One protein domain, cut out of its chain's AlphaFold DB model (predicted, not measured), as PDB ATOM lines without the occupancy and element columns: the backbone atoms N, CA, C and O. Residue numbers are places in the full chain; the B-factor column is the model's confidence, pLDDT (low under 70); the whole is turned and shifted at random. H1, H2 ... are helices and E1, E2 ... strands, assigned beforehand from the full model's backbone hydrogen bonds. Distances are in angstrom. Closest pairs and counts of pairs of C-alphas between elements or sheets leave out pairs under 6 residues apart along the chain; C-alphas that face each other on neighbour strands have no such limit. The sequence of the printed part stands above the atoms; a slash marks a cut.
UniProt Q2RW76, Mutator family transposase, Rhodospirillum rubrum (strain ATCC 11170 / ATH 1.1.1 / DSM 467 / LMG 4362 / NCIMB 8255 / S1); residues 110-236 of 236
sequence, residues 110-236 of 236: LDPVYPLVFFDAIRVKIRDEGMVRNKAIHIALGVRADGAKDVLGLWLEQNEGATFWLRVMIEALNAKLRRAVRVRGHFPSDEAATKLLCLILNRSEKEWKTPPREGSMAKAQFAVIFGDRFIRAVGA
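Overview. This is residues 110 to 236 of the 236 residues of the protein "Mutator family transposase" of Rhodospirillum rubrum (strain ATCC 11170 / ATH 1.1.1 / DSM 467 / LMG 4362 / NCIMB 8255 / S1) (UniProt Q2RW76). A long, twisted sheet of three strands has a helical hairpin, H1 and H2, packed over one of its faces, and two short helices, H3 and H4, form a separate small group at one end of the long axis. The wide loop of residues 158 to 170 leads from the last strand to H1. The printed part has 127 residues with three named strands followed by four named helices, in the order E1 E2 E3 H1 H2 H3 H4; the sheet order is E1 - E2 - E3, all antiparallel, and the class is mixed, helices and strands. The whole is only just loose, close to compact, with a radius of gyration of the C-alphas of 17.0 A, and elongated, with spans of 54 by 31 by 22 A.

Along the chain. E1, residues 116 to 128, begins at C-alpha 116 at (28.734, -7.943, 6.874), is 34.5 A long and bends by 66 degrees at residue 125. E2, residues 131 to 143, is 37.7 A long, and E3, residues 149 to 157, is 24.0 A. H1, residues 171 to 184, measures 19.5 A. H2, residues 190 to 207, begins at C-alpha 190 at (53.102, -21.712, 12.560) and measures 26.0 A. H3, residues 215 to 226, is 15.7 A long. H4, residues 228 to 234, is 9.9 A long and ends at C-alpha 234 at (24.846, 2.908, 14.417).

Arrangement. The strands form a meander, each the antiparallel neighbour of the one before. In the hairpin E1 and E2, N 122 and O 137 are 2.9 A apart, within hydrogen-bond range. In the hairpin E2 and E3, N 138 and O 155 are 2.8 A apart, also within range. H1 and H2 are on one face of the sheet, making two layers, helices over strands. H1 lies over E1 at a height over the sheet of 9.2 A and runs along the strands, at 10 degrees to E1 on the local plane; their closest C-alphas are those of Val 124 and Val 181, 6.8 A. The closest C-alphas of H2 and E3 are those of Asp 150 and Glu 205, 6.8 A. H1, with residues 173 to 177 alone, touches H2 at a steep tilt of 42 degrees, opposite ways; their closest C-alphas are those of Leu 177 and Leu 197, 6.8 A. H3 and H4 only just touch, and only at the corner, with 3 pairs of C-alphas within 8 A, the closest being those of Ala 223 and Phe 230, 5.6 A. Both are apart from E1, E2, E3, H1 and H2. In H1, H2 and H3 every O i to N i+4 pair is within hydrogen-bond range; in H4, 2 of 3 are.

Size, cuts and confidence. The two C-alphas farthest apart are those of Gly 130 and Val 224, 54.6 A. The printed part has no cut. The link from E3 to H1, 13 residues, is long. The mean pLDDT of the printed part is 75.3, and residues 157 to 173, 209 to 220 and 231 to 236 are under 70.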
ATOM      1  N   LEU A 110      36.209  -6.041  19.852       82.69
ATOM      2  CA  LEU A 110      35.575  -5.817  18.557       82.69
ATOM      3  C   LEU A 110      34.304  -4.985  18.738       82.69
ATOM      4  O   LEU A 110      33.653  -5.058  19.782       82.69
ATOM      5  N   ASP A 111      33.924  -4.238  17.701       79.06
ATOM      6  CA  ASP A 111      32.642  -3.538  17.683       79.06
ATOM      7  C   ASP A 111      31.475  -4.524  17.894       79.06
ATOM      8  O   ASP A 111      31.514  -5.663  17.415       79.06
ATOM      9  N   PRO A 112      30.402  -4.099  18.579       76.31
ATOM     10  CA  PRO A 112      29.298  -4.986  18.929       76.31
ATOM     11  C   PRO A 112      28.525  -5.507  17.709       76.31
ATOM     12  O   PRO A 112      27.845  -6.529  17.809       76.31
ATOM     13  N   VAL A 113      28.596  -4.815  16.563       77.19
ATOM     14  CA  VAL A 113      27.844  -5.169  15.354       77.19
ATOM     15  C   VAL A 113      28.657  -4.931  14.084       77.19
ATOM     16  O   VAL A 113      29.103  -3.822  13.801       77.19
ATOM     17  N   TYR A 114      28.717  -5.975  13.258       80.69
ATOM     18  CA  TYR A 114      29.231  -5.942  11.892       80.69
ATOM     19  C   TYR A 114      28.115  -6.351  10.921       80.69
ATOM     20  O   TYR A 114      27.714  -7.516  10.919       80.69
ATOM     21  N   PRO A 115      27.586  -5.422  10.104       78.06
ATOM     22  CA  PRO A 115      26.538  -5.733   9.127       78.06
ATOM     23  C   PRO A 115      26.915  -6.810   8.106       78.06
ATOM     24  O   PRO A 115      26.046  -7.541   7.637       78.06
ATOM     25  N   LEU A 116      28.201  -6.909   7.758       81.06
ATOM     26  CA  LEU A 116      28.734  -7.943   6.874       81.06
ATOM     27  C   LEU A 116      29.989  -8.538   7.500       81.06
ATOM     28  O   LEU A 116      30.859  -7.799   7.957       81.06
ATOM     29  N   VAL A 117      30.098  -9.863   7.465       80.19
ATOM     30  CA  VAL A 117      31.319 -10.589   7.816       80.19
ATOM     31  C   VAL A 117      31.627 -11.570   6.697       80.19
ATOM     32  O   VAL A 117      30.768 -12.347   6.283       80.19
ATOM     33  N   PHE A 118      32.854 -11.512   6.200       78.81
ATOM     34  CA  PHE A 118      33.379 -12.403   5.182       78.81
ATOM     35  C   PHE A 118      34.371 -13.373   5.816       78.81
ATOM     36  O   PHE A 118      35.216 -12.964   6.616       78.81
ATOM     37  N   PHE A 119      34.289 -14.637   5.414       76.81
ATOM     38  CA  PHE A 119      35.231 -15.680   5.799       76.81
ATOM     39  C   PHE A 119      35.980 -16.169   4.568       76.81
ATOM     40  O   PHE A 119      35.386 -16.381   3.507       76.81
ATOM     41  N   ASP A 120      37.284 -16.359   4.721       78.50
ATOM     42  CA  ASP A 120      38.126 -16.935   3.681       78.50
ATOM     43  C   ASP A 120      39.235 -17.796   4.282       78.50
ATOM     44  O   ASP A 120      39.537 -17.700   5.473       78.50
ATOM     45  N   ALA A 121      39.844 -18.631   3.447       80.50
ATOM     46  CA  ALA A 121      40.931 -19.510   3.833       80.50
ATOM     47  C   ALA A 121      42.047 -19.511   2.785       80.50
ATOM     48  O   ALA A 121      41.814 -19.625   1.577       80.50
ATOM     49  N   ILE A 122      43.292 -19.447   3.251       83.00
ATOM     50  CA  ILE A 122      44.481 -19.580   2.409       83.00
ATOM     51  C   ILE A 122      45.277 -20.789   2.873       83.00
ATOM     52  O   ILE A 122      45.639 -20.905   4.039       83.00
ATOM     53  N   ARG A 123      45.582 -21.687   1.934       83.62
ATOM     54  CA  ARG A 123      46.454 -22.835   2.186       83.62
ATOM     55  C   ARG A 123      47.920 -22.417   2.121       83.62
ATOM     56  O   ARG A 123      48.353 -21.802   1.142       83.62
ATOM     57  N   VAL A 124      48.675 -22.768   3.154       88.06
ATOM     58  CA  VAL A 124      50.077 -22.398   3.330       88.06
ATOM     59  C   VAL A 124      50.908 -23.629   3.684       88.06
ATOM     60  O   VAL A 124      50.526 -24.448   4.515       88.06
ATOM     61  N   LYS A 125      52.087 -23.746   3.063       90.31
ATOM     62  CA  LYS A 125      53.062 -24.795   3.378       90.31
ATOM     63  C   LYS A 125      53.855 -24.410   4.621       90.31
ATOM     64  O   LYS A 125      54.665 -23.481   4.565       90.31
ATOM     65  N   ILE A 126      53.658 -25.136   5.712       90.00
ATOM     66  CA  ILE A 126      54.322 -24.892   6.991       90.00
ATOM     67  C   ILE A 126      55.094 -26.140   7.406       90.00
ATOM     68  O   ILE A 126      54.614 -27.262   7.259       90.00
ATOM     69  N   ARG A 127      56.327 -25.947   7.873       89.25
ATOM     70  CA  ARG A 127      57.129 -27.009   8.472       89.25
ATOM     71  C   ARG A 127      56.633 -27.260   9.892       89.25
ATOM     72  O   ARG A 127      56.593 -26.341  10.699       89.25
ATOM     73  N   ASP A 128      56.283 -28.507  10.154       83.75
ATOM     74  CA  ASP A 128      55.741 -28.995  11.413       83.75
ATOM     75  C   ASP A 128      56.364 -30.363  11.706       83.75
ATOM     76  O   ASP A 128      56.377 -31.231  10.829       83.75
ATOM     77  N   GLU A 129      56.966 -30.525  12.884       81.81
ATOM     78  CA  GLU A 129      57.662 -31.761  13.295       81.81
ATOM     79  C   GLU A 129      58.643 -32.314  12.234       81.81
ATOM     80  O   GLU A 129      58.744 -33.513  11.984       81.81
ATOM     81  N   GLY A 130      59.364 -31.421  11.545       82.56
ATOM     82  CA  GLY A 130      60.333 -31.787  10.503       82.56
ATOM     83  C   GLY A 130      59.734 -32.091   9.122       82.56
ATOM     84  O   GLY A 130      60.483 -32.171   8.148       82.56
ATOM     85  N   MET A 131      58.407 -32.163   8.986       85.69
ATOM     86  CA  MET A 131      57.718 -32.363   7.706       85.69
ATOM     87  C   MET A 131      57.028 -31.081   7.236       85.69
ATOM     88  O   MET A 131      56.460 -30.331   8.019       85.69
ATOM     89  N   VAL A 132      57.043 -30.808   5.930       89.31
ATOM     90  CA  VAL A 132      56.276 -29.685   5.369       89.31
ATOM     91  C   VAL A 132      54.847 -30.149   5.113       89.31
ATOM     92  O   VAL A 132      54.611 -30.967   4.225       89.31
ATOM     93  N   ARG A 133      53.896 -29.607   5.872       87.12
ATOM     94  CA  ARG A 133      52.460 -29.873   5.741       87.12
ATOM     95  C   ARG A 133      51.753 -28.670   5.128       87.12
ATOM     96  O   ARG A 133      52.200 -27.532   5.258       87.12
ATOM     97  N   ASN A 134      50.656 -28.919   4.423       87.00
ATOM     98  CA  ASN A 134      49.799 -27.852   3.919       87.00
ATOM     99  C   ASN A 134      48.719 -27.580   4.970       87.00
ATOM    100  O   ASN A 134      47.903 -28.460   5.221       87.00
ATOM    101  N   LYS A 135      48.746 -26.403   5.597       85.56
ATOM    102  CA  LYS A 135      47.788 -25.982   6.630       85.56
ATOM    103  C   LYS A 135      46.875 -24.892   6.075       85.56
ATOM    104  O   LYS A 135      47.303 -24.094   5.237       85.56
ATOM    105  N   ALA A 136      45.624 -24.860   6.520       83.06
ATOM    106  CA  ALA A 136      44.682 -23.808   6.156       83.06
ATOM    107  C   ALA A 136      44.753 -22.672   7.182       83.06
ATOM    108  O   ALA A 136      44.793 -22.907   8.390       83.06
ATOM    109  N   ILE A 137      44.780 -21.439   6.686       83.75
ATOM    110  CA  ILE A 137      44.742 -20.230   7.502       83.75
ATOM    111  C   ILE A 137      43.440 -19.509   7.203       83.75
ATOM    112  O   ILE A 137      43.249 -19.028   6.085       83.75
ATOM    113  N   HIS A 138      42.565 -19.457   8.199       82.38
ATOM    114  CA  HIS A 138      41.255 -18.831   8.133       82.38
ATOM    115  C   HIS A 138      41.343 -17.363   8.534       82.38
ATOM    116  O   HIS A 138      42.058 -17.005   9.469       82.38
ATOM    117  N   ILE A 139      40.607 -16.512   7.826       84.19
ATOM    118  CA  ILE A 139      40.585 -15.064   8.031       84.19
ATOM    119  C   ILE A 139      39.131 -14.614   8.074       84.19
ATOM    120  O   ILE A 139      38.343 -14.979   7.200       84.19
ATOM    121  N   ALA A 140      38.795 -13.795   9.071       83.88
ATOM    122  CA  ALA A 140      37.497 -13.137   9.172       83.88
ATOM    123  C   ALA A 140      37.652 -11.628   8.946       83.88
ATOM    124  O   ALA A 140      38.466 -10.971   9.595       83.88
ATOM    125  N   LEU A 141      36.856 -11.076   8.031       85.56
ATOM    126  CA  LEU A 141      36.822  -9.653   7.704       85.56
ATOM    127  C   LEU A 141      35.415  -9.107   7.942       85.56
ATOM    128  O   LEU A 141      34.474  -9.501   7.258       85.56
ATOM    129  N   GLY A 142      35.277  -8.176   8.874       83.81
ATOM    130  CA  GLY A 142      34.045  -7.455   9.143       83.81
ATOM    131  C   GLY A 142      33.969  -6.155   8.349       83.81
ATOM    132  O   GLY A 142      34.977  -5.515   8.053       83.81
ATOM    133  N   VAL A 143      32.755  -5.738   8.020       83.38
ATOM    134  CA  VAL A 143      32.451  -4.367   7.609       83.38
ATOM    135  C   VAL A 143      31.649  -3.752   8.735       83.38
ATOM    136  O   VAL A 143      30.632  -4.319   9.125       83.38
ATOM    137  N   ARG A 144      32.126  -2.631   9.272       81.88
ATOM    138  CA  ARG A 144      31.457  -1.850  10.312       81.88
ATOM    139  C   ARG A 144      30.259  -1.111   9.731       81.88
ATOM    140  O   ARG A 144      30.118  -0.950   8.517       81.88
ATOM    141  N   ALA A 145      29.391  -0.617  10.605       75.69
ATOM    142  CA  ALA A 145      28.194   0.095  10.179       75.69
ATOM    143  C   ALA A 145      28.489   1.444   9.500       75.69
ATOM    144  O   ALA A 145      27.650   1.960   8.765       75.69
ATOM    145  N   ASP A 146      29.695   1.993   9.667       75.12
ATOM    146  CA  ASP A 146      30.171   3.167   8.939       75.12
ATOM    147  C   ASP A 146      30.685   2.843   7.512       75.12
ATOM    148  O   ASP A 146      30.806   3.752   6.686       75.12
ATOM    149  N   GLY A 147      30.862   1.559   7.181       75.81
ATOM    150  CA  GLY A 147      31.419   1.067   5.920       75.81
ATOM    151  C   GLY A 147      32.932   0.821   5.953       75.81
ATOM    152  O   GLY A 147      33.486   0.392   4.936       75.81
ATOM    153  N   ALA A 148      33.601   1.072   7.081       80.06
ATOM    154  CA  ALA A 148      34.997   0.717   7.281       80.06
ATOM    155  C   ALA A 148      35.156  -0.807   7.357       80.06
ATOM    156  O   ALA A 148      34.298  -1.524   7.873       80.06
ATOM    157  N   LYS A 149      36.259  -1.311   6.807       83.44
ATOM    158  CA  LYS A 149      36.606  -2.733   6.857       83.44
ATOM    159  C   LYS A 149      37.522  -2.968   8.044       83.44
ATOM    160  O   LYS A 149      38.439  -2.183   8.256       83.44
ATOM    161  N   ASP A 150      37.294  -4.060   8.753       82.19
ATOM    162  CA  ASP A 150      38.055  -4.436   9.932       82.19
ATOM    163  C   ASP A 150      38.397  -5.931   9.879       82.19
ATOM    164  O   ASP A 150      37.536  -6.765   9.594       82.19
ATOM    165  N   VAL A 151      39.657  -6.287  10.118       86.56
ATOM    166  CA  VAL A 151      40.084  -7.687  10.176       86.56
ATOM    167  C   VAL A 151      39.796  -8.217  11.578       86.56
ATOM    168  O   VAL A 151      40.470  -7.860  12.539       86.56
ATOM    169  N   LEU A 152      38.803  -9.099  11.693       84.38
ATOM    170  CA  LEU A 152      38.311  -9.599  12.979       84.38
ATOM    171  C   LEU A 152      39.231 -10.655  13.592       84.38
ATOM    172  O   LEU A 152      39.251 -10.815  14.807       84.38
ATOM    173  N   GLY A 153      39.968 -11.396  12.763       79.81
ATOM    174  CA  GLY A 153      40.912 -12.388  13.257       79.81
ATOM    175  C   GLY A 153      41.543 -13.253  12.174       79.81
ATOM    176  O   GLY A 153      41.147 -13.226  11.001       79.81
ATOM    177  N   LEU A 154      42.552 -14.012  12.606       83.69
ATOM    178  CA  LEU A 154      43.293 -14.990  11.818       83.69
ATOM    179  C   LEU A 154      43.518 -16.247  12.668       83.69
ATOM    180  O   LEU A 154      43.996 -16.139  13.795       83.69
ATOM    181  N   TRP A 155      43.221 -17.421  12.109       80.56
ATOM    182  CA  TRP A 155      43.352 -18.716  12.787       80.56
ATOM    183  C   TRP A 155      44.063 -19.730  11.895       80.56
ATOM    184  O   TRP A 155      43.784 -19.811  10.699       80.56
ATOM    185  N   LEU A 156      44.968 -20.522  12.472       76.38
ATOM    186  CA  LEU A 156      45.622 -21.639  11.791       76.38
ATOM    187  C   LEU A 156      44.968 -22.943  12.231       76.38
ATOM    188  O   LEU A 156      44.821 -23.182  13.427       76.38
ATOM    189  N   GLU A 157      44.613 -23.798  11.276       66.94
ATOM    190  CA  GLU A 157      43.995 -25.087  11.572       66.94
ATOM    191  C   GLU A 157      44.694 -26.224  10.816       66.94
ATOM    192  O   GLU A 157      45.111 -26.075   9.662       66.94
ATOM    193  N   GLN A 158      44.858 -27.366  11.495       58.22
ATOM    194  CA  GLN A 158      45.530 -28.540  10.931       58.22
ATOM    195  C   GLN A 158      44.606 -29.420  10.078       58.22
ATOM    196  O   GLN A 158      45.094 -30.072   9.158       58.22
ATOM    197  N   ASN A 159      43.297 -29.433  10.352       49.88
ATOM    198  CA  ASN A 159      42.332 -30.301   9.677       49.88
ATOM    199  C   ASN A 159      41.273 -29.483   8.938       49.88
ATOM    200  O   ASN A 159      40.713 -28.535   9.475       49.88
ATOM    201  N   GLU A 160      40.968 -29.887   7.706       48.25
ATOM    202  CA  GLU A 160      39.861 -29.330   6.929       48.25
ATOM    203  C   GLU A 160      38.537 -29.909   7.442       48.25
ATOM    204  O   GLU A 160      38.058 -30.937   6.966       48.25
ATOM    205  N   GLY A 161      37.948 -29.269   8.452       44.00
ATOM    206  CA  GLY A 161      36.570 -29.536   8.851       44.00
ATOM    207  C   GLY A 161      35.601 -28.891   7.859       44.00
ATOM    208  O   GLY A 161      35.517 -27.671   7.770       44.00
ATOM    209  N   ALA A 162      34.843 -29.696   7.111       40.59
ATOM    210  CA  ALA A 162      33.911 -29.244   6.070       40.59
ATOM    211  C   ALA A 162      32.634 -28.532   6.592       40.59
ATOM    212  O   ALA A 162      31.575 -28.612   5.973       40.59
ATOM    213  N   THR A 163      32.680 -27.830   7.724       46.06
ATOM    214  CA  THR A 163      31.506 -27.138   8.286       46.06
ATOM    215  C   THR A 163      31.898 -25.811   8.915       46.06
ATOM    216  O   THR A 163      31.738 -25.616  10.114       46.06
ATOM    217  N   PHE A 164      32.439 -24.880   8.129       48.16
ATOM    218  CA  PHE A 164      32.781 -23.569   8.687       48.16
ATOM    219  C   PHE A 164      32.746 -22.429   7.660       48.16
ATOM    220  O   PHE A 164      33.707 -21.700   7.484       48.16
ATOM    221  N   TRP A 165      31.583 -22.227   7.041       46.53
ATOM    222  CA  TRP A 165      31.166 -20.996   6.342       46.53
ATOM    223  C   TRP A 165      31.325 -20.945   4.817       46.53
ATOM    224  O   TRP A 165      32.368 -21.196   4.217       46.53
ATOM    225  N   LEU A 166      30.198 -20.588   4.193       38.22
ATOM    226  CA  LEU A 166      30.023 -20.325   2.771       38.22
ATOM    227  C   LEU A 166      30.759 -19.041   2.352       38.22
ATOM    228  O   LEU A 166      30.739 -18.023   3.039       38.22
ATOM    229  N   ARG A 167      31.392 -19.128   1.180       37.72
ATOM    230  CA  ARG A 167      32.392 -18.213   0.616       37.72
ATOM    231  C   ARG A 167      31.775 -16.976  -0.050       37.72
ATOM    232  O   ARG A 167      31.006 -17.141  -0.995       37.72
ATOM    233  N   VAL A 168      32.220 -15.766   0.312       37.53
ATOM    234  CA  VAL A 168      32.046 -14.543  -0.506       37.53
ATOM    235  C   VAL A 168      33.301 -13.647  -0.469       37.53
ATOM    236  O   VAL A 168      33.792 -13.276   0.587       37.53
ATOM    237  N   MET A 169      33.785 -13.330  -1.676       44.72
ATOM    238  CA  MET A 169      34.699 -12.269  -2.150       44.72
ATOM    239  C   MET A 169      35.575 -11.491  -1.140       44.72
ATOM    240  O   MET A 169      35.268 -10.359  -0.771       44.72
ATOM    241  N   ILE A 170      36.779 -12.015  -0.875       56.56
ATOM    242  CA  ILE A 170      37.933 -11.260  -0.343       56.56
ATOM    243  C   ILE A 170      39.127 -11.319  -1.332       56.56
ATOM    244  O   ILE A 170      40.294 -11.455  -0.970       56.56
ATOM    245  N   GLU A 171      38.867 -11.231  -2.639       55.78
ATOM    246  CA  GLU A 171      39.884 -11.512  -3.668       55.78
ATOM    247  C   GLU A 171      41.119 -10.592  -3.599       55.78
ATOM    248  O   GLU A 171      42.245 -11.067  -3.741       55.78
ATOM    249  N   ALA A 172      40.949  -9.301  -3.296       55.22
ATOM    250  CA  ALA A 172      42.064  -8.351  -3.226       55.22
ATOM    251  C   ALA A 172      43.012  -8.603  -2.036       55.22
ATOM    252  O   ALA A 172      44.235  -8.538  -2.185       55.22
ATOM    253  N   LEU A 173      42.469  -8.909  -0.853       69.88
ATOM    254  CA  LEU A 173      43.283  -9.241   0.320       69.88
ATOM    255  C   LEU A 173      43.914 -10.626   0.142       69.88
ATOM    256  O   LEU A 173      45.112 -10.786   0.373       69.88
ATOM    257  N   ASN A 174      43.162 -11.584  -0.404       72.81
ATOM    258  CA  ASN A 174      43.703 -12.877  -0.804       72.81
ATOM    259  C   ASN A 174      44.848 -12.746  -1.797       72.81
ATOM    260  O   ASN A 174      45.836 -13.459  -1.673       72.81
ATOM    261  N   ALA A 175      44.755 -11.851  -2.779       71.38
ATOM    262  CA  ALA A 175      45.823 -11.638  -3.746       71.38
ATOM    263  C   ALA A 175      47.107 -11.141  -3.062       71.38
ATOM    264  O   ALA A 175      48.190 -11.651  -3.364       71.38
ATOM    265  N   LYS A 176      47.002 -10.210  -2.098       79.75
ATOM    266  CA  LYS A 176      48.149  -9.748  -1.294       79.75
ATOM    267  C   LYS A 176      48.762 -10.894  -0.483       79.75
ATOM    268  O   LYS A 176      49.971 -11.115  -0.554       79.75
ATOM    269  N   LEU A 177      47.934 -11.655   0.227       84.25
ATOM    270  CA  LEU A 177      48.383 -12.755   1.081       84.25
ATOM    271  C   LEU A 177      48.976 -13.909   0.261       84.25
ATOM    272  O   LEU A 177      50.083 -14.357   0.541       84.25
ATOM    273  N   ARG A 178      48.315 -14.333  -0.824       83.81
ATOM    274  CA  ARG A 178      48.833 -15.354  -1.752       83.81
ATOM    275  C   ARG A 178      50.138 -14.915  -2.401       83.81
ATOM    276  O   ARG A 178      51.029 -15.742  -2.580       83.81
ATOM    277  N   ARG A 179      50.285 -13.630  -2.750       85.12
ATOM    278  CA  ARG A 179      51.555 -13.098  -3.259       85.12
ATOM    279  C   ARG A 179      52.661 -13.256  -2.220       85.12
ATOM    280  O   ARG A 179      53.714 -13.769  -2.578       85.12
ATOM    281  N   ALA A 180      52.420 -12.864  -0.973       85.19
ATOM    282  CA  ALA A 180      53.407 -12.993   0.096       85.19
ATOM    283  C   ALA A 180      53.758 -14.458   0.399       85.19
ATOM    284  O   ALA A 180      54.933 -14.802   0.467       85.19
ATOM    285  N   VAL A 181      52.758 -15.341   0.479       87.56
ATOM    286  CA  VAL A 181      52.956 -16.789   0.657       87.56
ATOM    287  C   VAL A 181      53.775 -17.377  -0.494       87.56
ATOM    288  O   VAL A 181      54.685 -18.166  -0.257       87.56
ATOM    289  N   ARG A 182      53.507 -16.964  -1.741       85.44
ATOM    290  CA  ARG A 182      54.268 -17.408  -2.917       85.44
ATOM    291  C   ARG A 182      55.717 -16.929  -2.888       85.44
ATOM    292  O   ARG A 182      56.592 -17.705  -3.244       85.44
ATOM    293  N   VAL A 183      55.958 -15.682  -2.477       85.38
ATOM    294  CA  VAL A 183      57.316 -15.140  -2.299       85.38
ATOM    295  C   VAL A 183      58.058 -15.918  -1.213       85.38
ATOM    296  O   VAL A 183      59.201 -16.305  -1.418       85.38
ATOM    297  N   ARG A 184      57.390 -16.222  -0.095       86.69
ATOM    298  CA  ARG A 184      57.989 -16.949   1.028       86.69
ATOM    299  C   ARG A 184      58.255 -18.431   0.732       86.69
ATOM    300  O   ARG A 184      59.197 -19.004   1.279       86.69
ATOM    301  N   GLY A 185      57.408 -19.066  -0.081       88.19
ATOM    302  CA  GLY A 185      57.496 -20.472  -0.486       88.19
ATOM    303  C   GLY A 185      57.042 -21.466   0.591       88.19
ATOM    304  O   GLY A 185      56.038 -22.158   0.413       88.19
ATOM    305  N   HIS A 186      57.777 -21.550   1.701       87.50
ATOM    306  CA  HIS A 186      57.411 -22.352   2.872       87.50
ATOM    307  C   HIS A 186      57.765 -21.624   4.172       87.50
ATOM    308  O   HIS A 186      58.721 -20.846   4.235       87.50
ATOM    309  N   PHE A 187      57.025 -21.924   5.235       90.44
ATOM    310  CA  PHE A 187      57.253 -21.350   6.558       90.44
ATOM    311  C   PHE A 187      57.971 -22.346   7.472       90.44
ATOM    312  O   PHE A 187      57.746 -23.551   7.349       90.44
ATOM    313  N   PRO A 188      58.872 -21.875   8.351       90.62
ATOM    314  CA  PRO A 188      59.587 -22.734   9.292       90.62
ATOM    315  C   PRO A 188      58.730 -23.171  10.489       90.62
ATOM    316  O   PRO A 188      59.063 -24.183  11.092       90.62
ATOM    317  N   SER A 189      57.676 -22.421  10.820       90.81
ATOM    318  CA  SER A 189      56.767 -22.675  11.940       90.81
ATOM    319  C   SER A 189      55.422 -21.974  11.722       90.81
ATOM    320  O   SER A 189      55.308 -21.086  10.864       90.81
ATOM    321  N   ASP A 190      54.426 -22.346  12.526       88.56
ATOM    322  CA  ASP A 190      53.102 -21.712  12.560       88.56
ATOM    323  C   ASP A 190      53.205 -20.230  12.979       88.56
ATOM    324  O   ASP A 190      52.581 -19.358  12.369       88.56
ATOM    325  N   GLU A 191      54.076 -19.906  13.936       89.75
ATOM    326  CA  GLU A 191      54.348 -18.526  14.364       89.75
ATOM    327  C   GLU A 191      54.925 -17.669  13.237       89.75
ATOM    328  O   GLU A 191      54.505 -16.533  13.041       89.75
ATOM    329  N   ALA A 192      55.853 -18.203  12.437       89.06
ATOM    330  CA  ALA A 192      56.413 -17.458  11.310       89.06
ATOM    331  C   ALA A 192      55.355 -17.146  10.238       89.06
ATOM    332  O   ALA A 192      55.392 -16.082   9.616       89.06
ATOM    333  N   ALA A 193      54.409 -18.065  10.016       90.00
ATOM    334  CA  ALA A 193      53.266 -17.810   9.143       90.00
ATOM    335  C   ALA A 193      52.355 -16.730   9.735       90.00
ATOM    336  O   ALA A 193      52.031 -15.759   9.049       90.00
ATOM    337  N   THR A 194      52.020 -16.855  11.018       88.81
ATOM    338  CA  THR A 194      51.174 -15.905  11.753       88.81
ATOM    339  C   THR A 194      51.763 -14.496  11.723       88.81
ATOM    340  O   THR A 194      51.085 -13.569  11.286       88.81
ATOM    341  N   LYS A 195      53.049 -14.342  12.071       91.12
ATOM    342  CA  LYS A 195      53.762 -13.056  12.056       91.12
ATOM    343  C   LYS A 195      53.638 -12.348  10.716       91.12
ATOM    344  O   LYS A 195      53.203 -11.200  10.654       91.12
ATOM    345  N   LEU A 196      53.992 -13.037   9.630       90.12
ATOM    346  CA  LEU A 196      53.966 -12.434   8.300       90.12
ATOM    347  C   LEU A 196      52.548 -12.009   7.903       90.12
ATOM    348  O   LEU A 196      52.351 -10.906   7.394       90.12
ATOM    349  N   LEU A 197      51.566 -12.883   8.115       89.44
ATOM    350  CA  LEU A 197      50.197 -12.631   7.680       89.44
ATOM    351  C   LEU A 197      49.556 -11.512   8.497       89.44
ATOM    352  O   LEU A 197      48.997 -10.598   7.896       89.44
ATOM    353  N   CYS A 198      49.713 -11.507   9.821       85.81
ATOM    354  CA  CYS A 198      49.235 -10.421  10.674       85.81
ATOM    355  C   CYS A 198      49.874  -9.076  10.304       85.81
ATOM    356  O   CYS A 198      49.163  -8.084  10.174       85.81
ATOM    357  N   LEU A 199      51.182  -9.031  10.021       88.38
ATOM    358  CA  LEU A 199      51.839  -7.800   9.562       88.38
ATOM    359  C   LEU A 199      51.249  -7.275   8.242       88.38
ATOM    360  O   LEU A 199      51.039  -6.069   8.083       88.38
ATOM    361  N   ILE A 200      50.951  -8.163   7.290       87.88
ATOM    362  CA  ILE A 200      50.329  -7.789   6.010       87.88
ATOM    363  C   ILE A 200      48.888  -7.305   6.208       87.88
ATOM    364  O   ILE A 200      48.474  -6.342   5.552       87.88
ATOM    365  N   LEU A 201      48.132  -7.966   7.087       85.81
ATOM    366  CA  LEU A 201      46.756  -7.607   7.424       85.81
ATOM    367  C   LEU A 201      46.709  -6.229   8.089       85.81
ATOM    368  O   LEU A 201      46.075  -5.330   7.544       85.81
ATOM    369  N   ASN A 202      47.493  -6.021   9.150       83.94
ATOM    370  CA  ASN A 202      47.581  -4.747   9.870       83.94
ATOM    371  C   ASN A 202      48.015  -3.598   8.952       83.94
ATOM    372  O   ASN A 202      47.510  -2.479   9.040       83.94
ATOM    373  N   ARG A 203      48.944  -3.855   8.022       82.94
ATOM    374  CA  ARG A 203      49.327  -2.862   7.014       82.94
ATOM    375  C   ARG A 203      48.189  -2.560   6.040       82.94
ATOM    376  O   ARG A 203      47.988  -1.402   5.690       82.94
ATOM    377  N   SER A 204      47.470  -3.586   5.588       82.50
ATOM    378  CA  SER A 204      46.355  -3.422   4.650       82.50
ATOM    379  C   SER A 204      45.192  -2.658   5.274       82.50
ATOM    380  O   SER A 204      44.596  -1.827   4.597       82.50
ATOM    381  N   GLU A 205      44.915  -2.882   6.556       77.69
ATOM    382  CA  GLU A 205      43.896  -2.156   7.312       77.69
ATOM    383  C   GLU A 205      44.205  -0.651   7.367       77.69
ATOM    384  O   GLU A 205      43.358   0.175   7.032       77.69
ATOM    385  N   LYS A 206      45.467  -0.281   7.628       79.75
ATOM    386  CA  LYS A 206      45.931   1.123   7.600       79.75
ATOM    387  C   LYS A 206      45.811   1.793   6.220       79.75
ATOM    388  O   LYS A 206      45.800   3.023   6.123       79.75
ATOM    389  N   GLU A 207      45.751   1.012   5.142       79.56
ATOM    390  CA  GLU A 207      45.562   1.515   3.774       79.56
ATOM    391  C   GLU A 207      44.075   1.760   3.437       79.56
ATOM    392  O   GLU A 207      43.780   2.520   2.510       79.56
ATOM    393  N   TRP A 208      43.126   1.179   4.181       76.19
ATOM    394  CA  TRP A 208      41.684   1.314   3.941       76.19
ATOM    395  C   TRP A 208      41.125   2.636   4.477       76.19
ATOM    396  O   TRP A 208      40.370   2.686   5.439       76.19
ATOM    397  N   LYS A 209      41.482   3.737   3.814       67.31
ATOM    398  CA  LYS A 209      41.120   5.095   4.254       67.31
ATOM    399  C   LYS A 209      39.750   5.589   3.789       67.31
ATOM    400  O   LYS A 209      39.307   6.631   4.250       67.31
ATOM    401  N   THR A 210      39.109   4.907   2.836       58.28
ATOM    402  CA  THR A 210      37.865   5.405   2.222       58.28
ATOM    403  C   THR A 210      36.788   4.324   2.227       58.28
ATOM    404  O   THR A 210      37.026   3.254   1.655       58.28
ATOM    405  N   PRO A 211      35.609   4.573   2.827       60.94
ATOM    406  CA  PRO A 211      34.487   3.654   2.714       60.94
ATOM    407  C   PRO A 211      33.984   3.603   1.258       60.94
ATOM    408  O   PRO A 211      34.139   4.577   0.509       60.94
ATOM    409  N   PRO A 212      33.384   2.482   0.818       62.59
ATOM    410  CA  PRO A 212      32.821   2.369  -0.525       62.59
ATOM    411  C   PRO A 212      31.772   3.457  -0.781       62.59
ATOM    412  O   PRO A 212      30.945   3.736   0.086       62.59
ATOM    413  N   ARG A 213      31.758   4.037  -1.989       57.72
ATOM    414  CA  ARG A 213      30.818   5.111  -2.377       57.72
ATOM    415  C   ARG A 213      29.346   4.732  -2.192       57.72
ATOM    416  O   ARG A 213      28.531   5.577  -1.845       57.72
ATOM    417  N   GLU A 214      29.016   3.459  -2.381       63.22
ATOM    418  CA  GLU A 214      27.659   2.915  -2.235       63.22
ATOM    419  C   GLU A 214      27.289   2.592  -0.779       63.22
ATOM    420  O   GLU A 214      26.150   2.217  -0.497       63.22
ATOM    421  N   GLY A 215      28.223   2.762   0.167       59.09
ATOM    422  CA  GLY A 215      28.042   2.397   1.570       59.09
ATOM    423  C   GLY A 215      26.810   3.043   2.201       59.09
ATOM    424  O   GLY A 215      26.101   2.388   2.954       59.09
ATOM    425  N   SER A 216      26.482   4.284   1.841       62.53
ATOM    426  CA  SER A 216      25.287   4.973   2.346       62.53
ATOM    427  C   SER A 216      23.974   4.317   1.894       62.53
ATOM    428  O   SER A 216      23.033   4.238   2.681       62.53
ATOM    429  N   MET A 217      23.911   3.795   0.663       64.38
ATOM    430  CA  MET A 217      22.724   3.085   0.164       64.38
ATOM    431  C   MET A 217      22.587   1.707   0.814       64.38
ATOM    432  O   MET A 217      21.492   1.333   1.233       64.38
ATOM    433  N   ALA A 218      23.698   0.983   0.966       66.69
ATOM    434  CA  ALA A 218      23.706  -0.305   1.654       66.69
ATOM    435  C   ALA A 218      23.275  -0.163   3.125       66.69
ATOM    436  O   ALA A 218      22.455  -0.942   3.602       66.69
ATOM    437  N   LYS A 219      23.740   0.880   3.829       69.25
ATOM    438  CA  LYS A 219      23.295   1.191   5.199       69.25
ATOM    439  C   LYS A 219      21.791   1.425   5.283       69.25
ATOM    440  O   LYS A 219      21.158   0.901   6.192       69.25
ATOM    441  N   ALA A 220      21.217   2.186   4.349       68.56
ATOM    442  CA  ALA A 220      19.777   2.438   4.327       68.56
ATOM    443  C   ALA A 220      18.985   1.134   4.138       68.56
ATOM    444  O   ALA A 220      18.016   0.892   4.853       68.56
ATOM    445  N   GLN A 221      19.435   0.250   3.243       72.62
ATOM    446  CA  GLN A 221      18.820  -1.066   3.068       72.62
ATOM    447  C   GLN A 221      18.977  -1.954   4.308       72.62
ATOM    448  O   GLN A 221      18.010  -2.588   4.720       72.62
ATOM    449  N   PHE A 222      20.146  -1.971   4.953       74.94
ATOM    450  CA  PHE A 222      20.343  -2.726   6.193       74.94
ATOM    451  C   PHE A 222      19.496  -2.197   7.347       74.94
ATOM    452  O   PHE A 222      18.939  -2.997   8.095       74.94
ATOM    453  N   ALA A 223      19.330  -0.879   7.462       72.88
ATOM    454  CA  ALA A 223      18.428  -0.278   8.437       72.88
ATOM    455  C   ALA A 223      16.970  -0.704   8.201       72.88
ATOM    456  O   ALA A 223      16.258  -0.983   9.160       72.88
ATOM    457  N   VAL A 224      16.539  -0.824   6.941       77.56
ATOM    458  CA  VAL A 224      15.190  -1.304   6.595       77.56
ATOM    459  C   VAL A 224      15.029  -2.801   6.875       77.56
ATOM    460  O   VAL A 224      14.023  -3.211   7.444       77.56
ATOM    461  N   ILE A 225      16.011  -3.623   6.497       79.06
ATOM    462  CA  ILE A 225      15.927  -5.090   6.597       79.06
ATOM    463  C   ILE A 225      16.108  -5.574   8.043       79.06
ATOM    464  O   ILE A 225      15.434  -6.509   8.470       79.06
ATOM    465  N   PHE A 226      17.015  -4.958   8.802       77.50
ATOM    466  CA  PHE A 226      17.397  -5.406  10.146       77.50
ATOM    467  C   PHE A 226      16.883  -4.498  11.275       77.50
ATOM    468  O   PHE A 226      17.054  -4.844  12.449       77.50
ATOM    469  N   GLY A 227      16.235  -3.376  10.937       74.75
ATOM    470  CA  GLY A 227      15.504  -2.509  11.862       74.75
ATOM    471  C   GLY A 227      16.317  -2.103  13.093       74.75
ATOM    472  O   GLY A 227      17.468  -1.667  12.997       74.75
ATOM    473  N   ASP A 228      15.723  -2.311  14.269       72.38
ATOM    474  CA  ASP A 228      16.283  -1.949  15.574       72.38
ATOM    475  C   ASP A 228      17.692  -2.498  15.831       72.38
ATOM    476  O   ASP A 228      18.486  -1.848  16.512       72.38
ATOM    477  N   ARG A 229      18.038  -3.675  15.285       72.06
ATOM    478  CA  ARG A 229      19.363  -4.290  15.493       72.06
ATOM    479  C   ARG A 229      20.482  -3.474  14.857       72.06
ATOM    480  O   ARG A 229      21.574  -3.411  15.410       72.06
ATOM    481  N   PHE A 230      20.210  -2.867  13.704       70.69
ATOM    482  CA  PHE A 230      21.171  -2.031  12.991       70.69
ATOM    483  C   PHE A 230      21.166  -0.600  13.539       70.69
ATOM    484  O   PHE A 230      22.223  -0.021  13.765       70.69
ATOM    485  N   ILE A 231      19.985  -0.047  13.835       67.75
ATOM    486  CA  ILE A 231      19.840   1.331  14.328       67.75
ATOM    487  C   ILE A 231      20.498   1.511  15.704       67.75
ATOM    488  O   ILE A 231      21.234   2.476  15.902       67.75
ATOM    489  N   ARG A 232      20.313   0.562  16.635       66.31
ATOM    490  CA  ARG A 232      20.968   0.605  17.959       66.31
ATOM    491  C   ARG A 232      22.491   0.528  17.878       66.31
ATOM    492  O   ARG A 232      23.163   1.019  18.772       66.31
ATOM    493  N   ALA A 233      23.019  -0.086  16.823       62.38
ATOM    494  CA  ALA A 233      24.450  -0.240  16.614       62.38
ATOM    495  C   ALA A 233      25.115   0.955  15.922       62.38
ATOM    496  O   ALA A 233      26.303   1.171  16.101       62.38
ATOM    497  N   VAL A 234      24.362   1.701  15.110       62.72
ATOM    498  CA  VAL A 234      24.846   2.908  14.417       62.72
ATOM    499  C   VAL A 234      24.739   4.156  15.299       62.72
ATOM    500  O   VAL A 234      25.452   5.124  15.065       62.72
ATOM    501  N   GLY A 235      23.821   4.158  16.272       56.34
ATOM    502  CA  GLY A 235      23.548   5.302  17.149       56.34
ATOM    503  C   GLY A 235      24.295   5.325  18.490       56.34
ATOM    504  O   GLY A 235      24.060   6.256  19.258       56.34
ATOM    505  N   ALA A 236      25.128   4.322  18.783       46.00
ATOM    506  CA  ALA A 236      25.982   4.235  19.974       46.00
ATOM    507  C   ALA A 236      27.434   4.575  19.615       46.00
ATOM    508  O   ALA A 236      28.112   5.187  20.469       46.00
TER     509      ALA A 236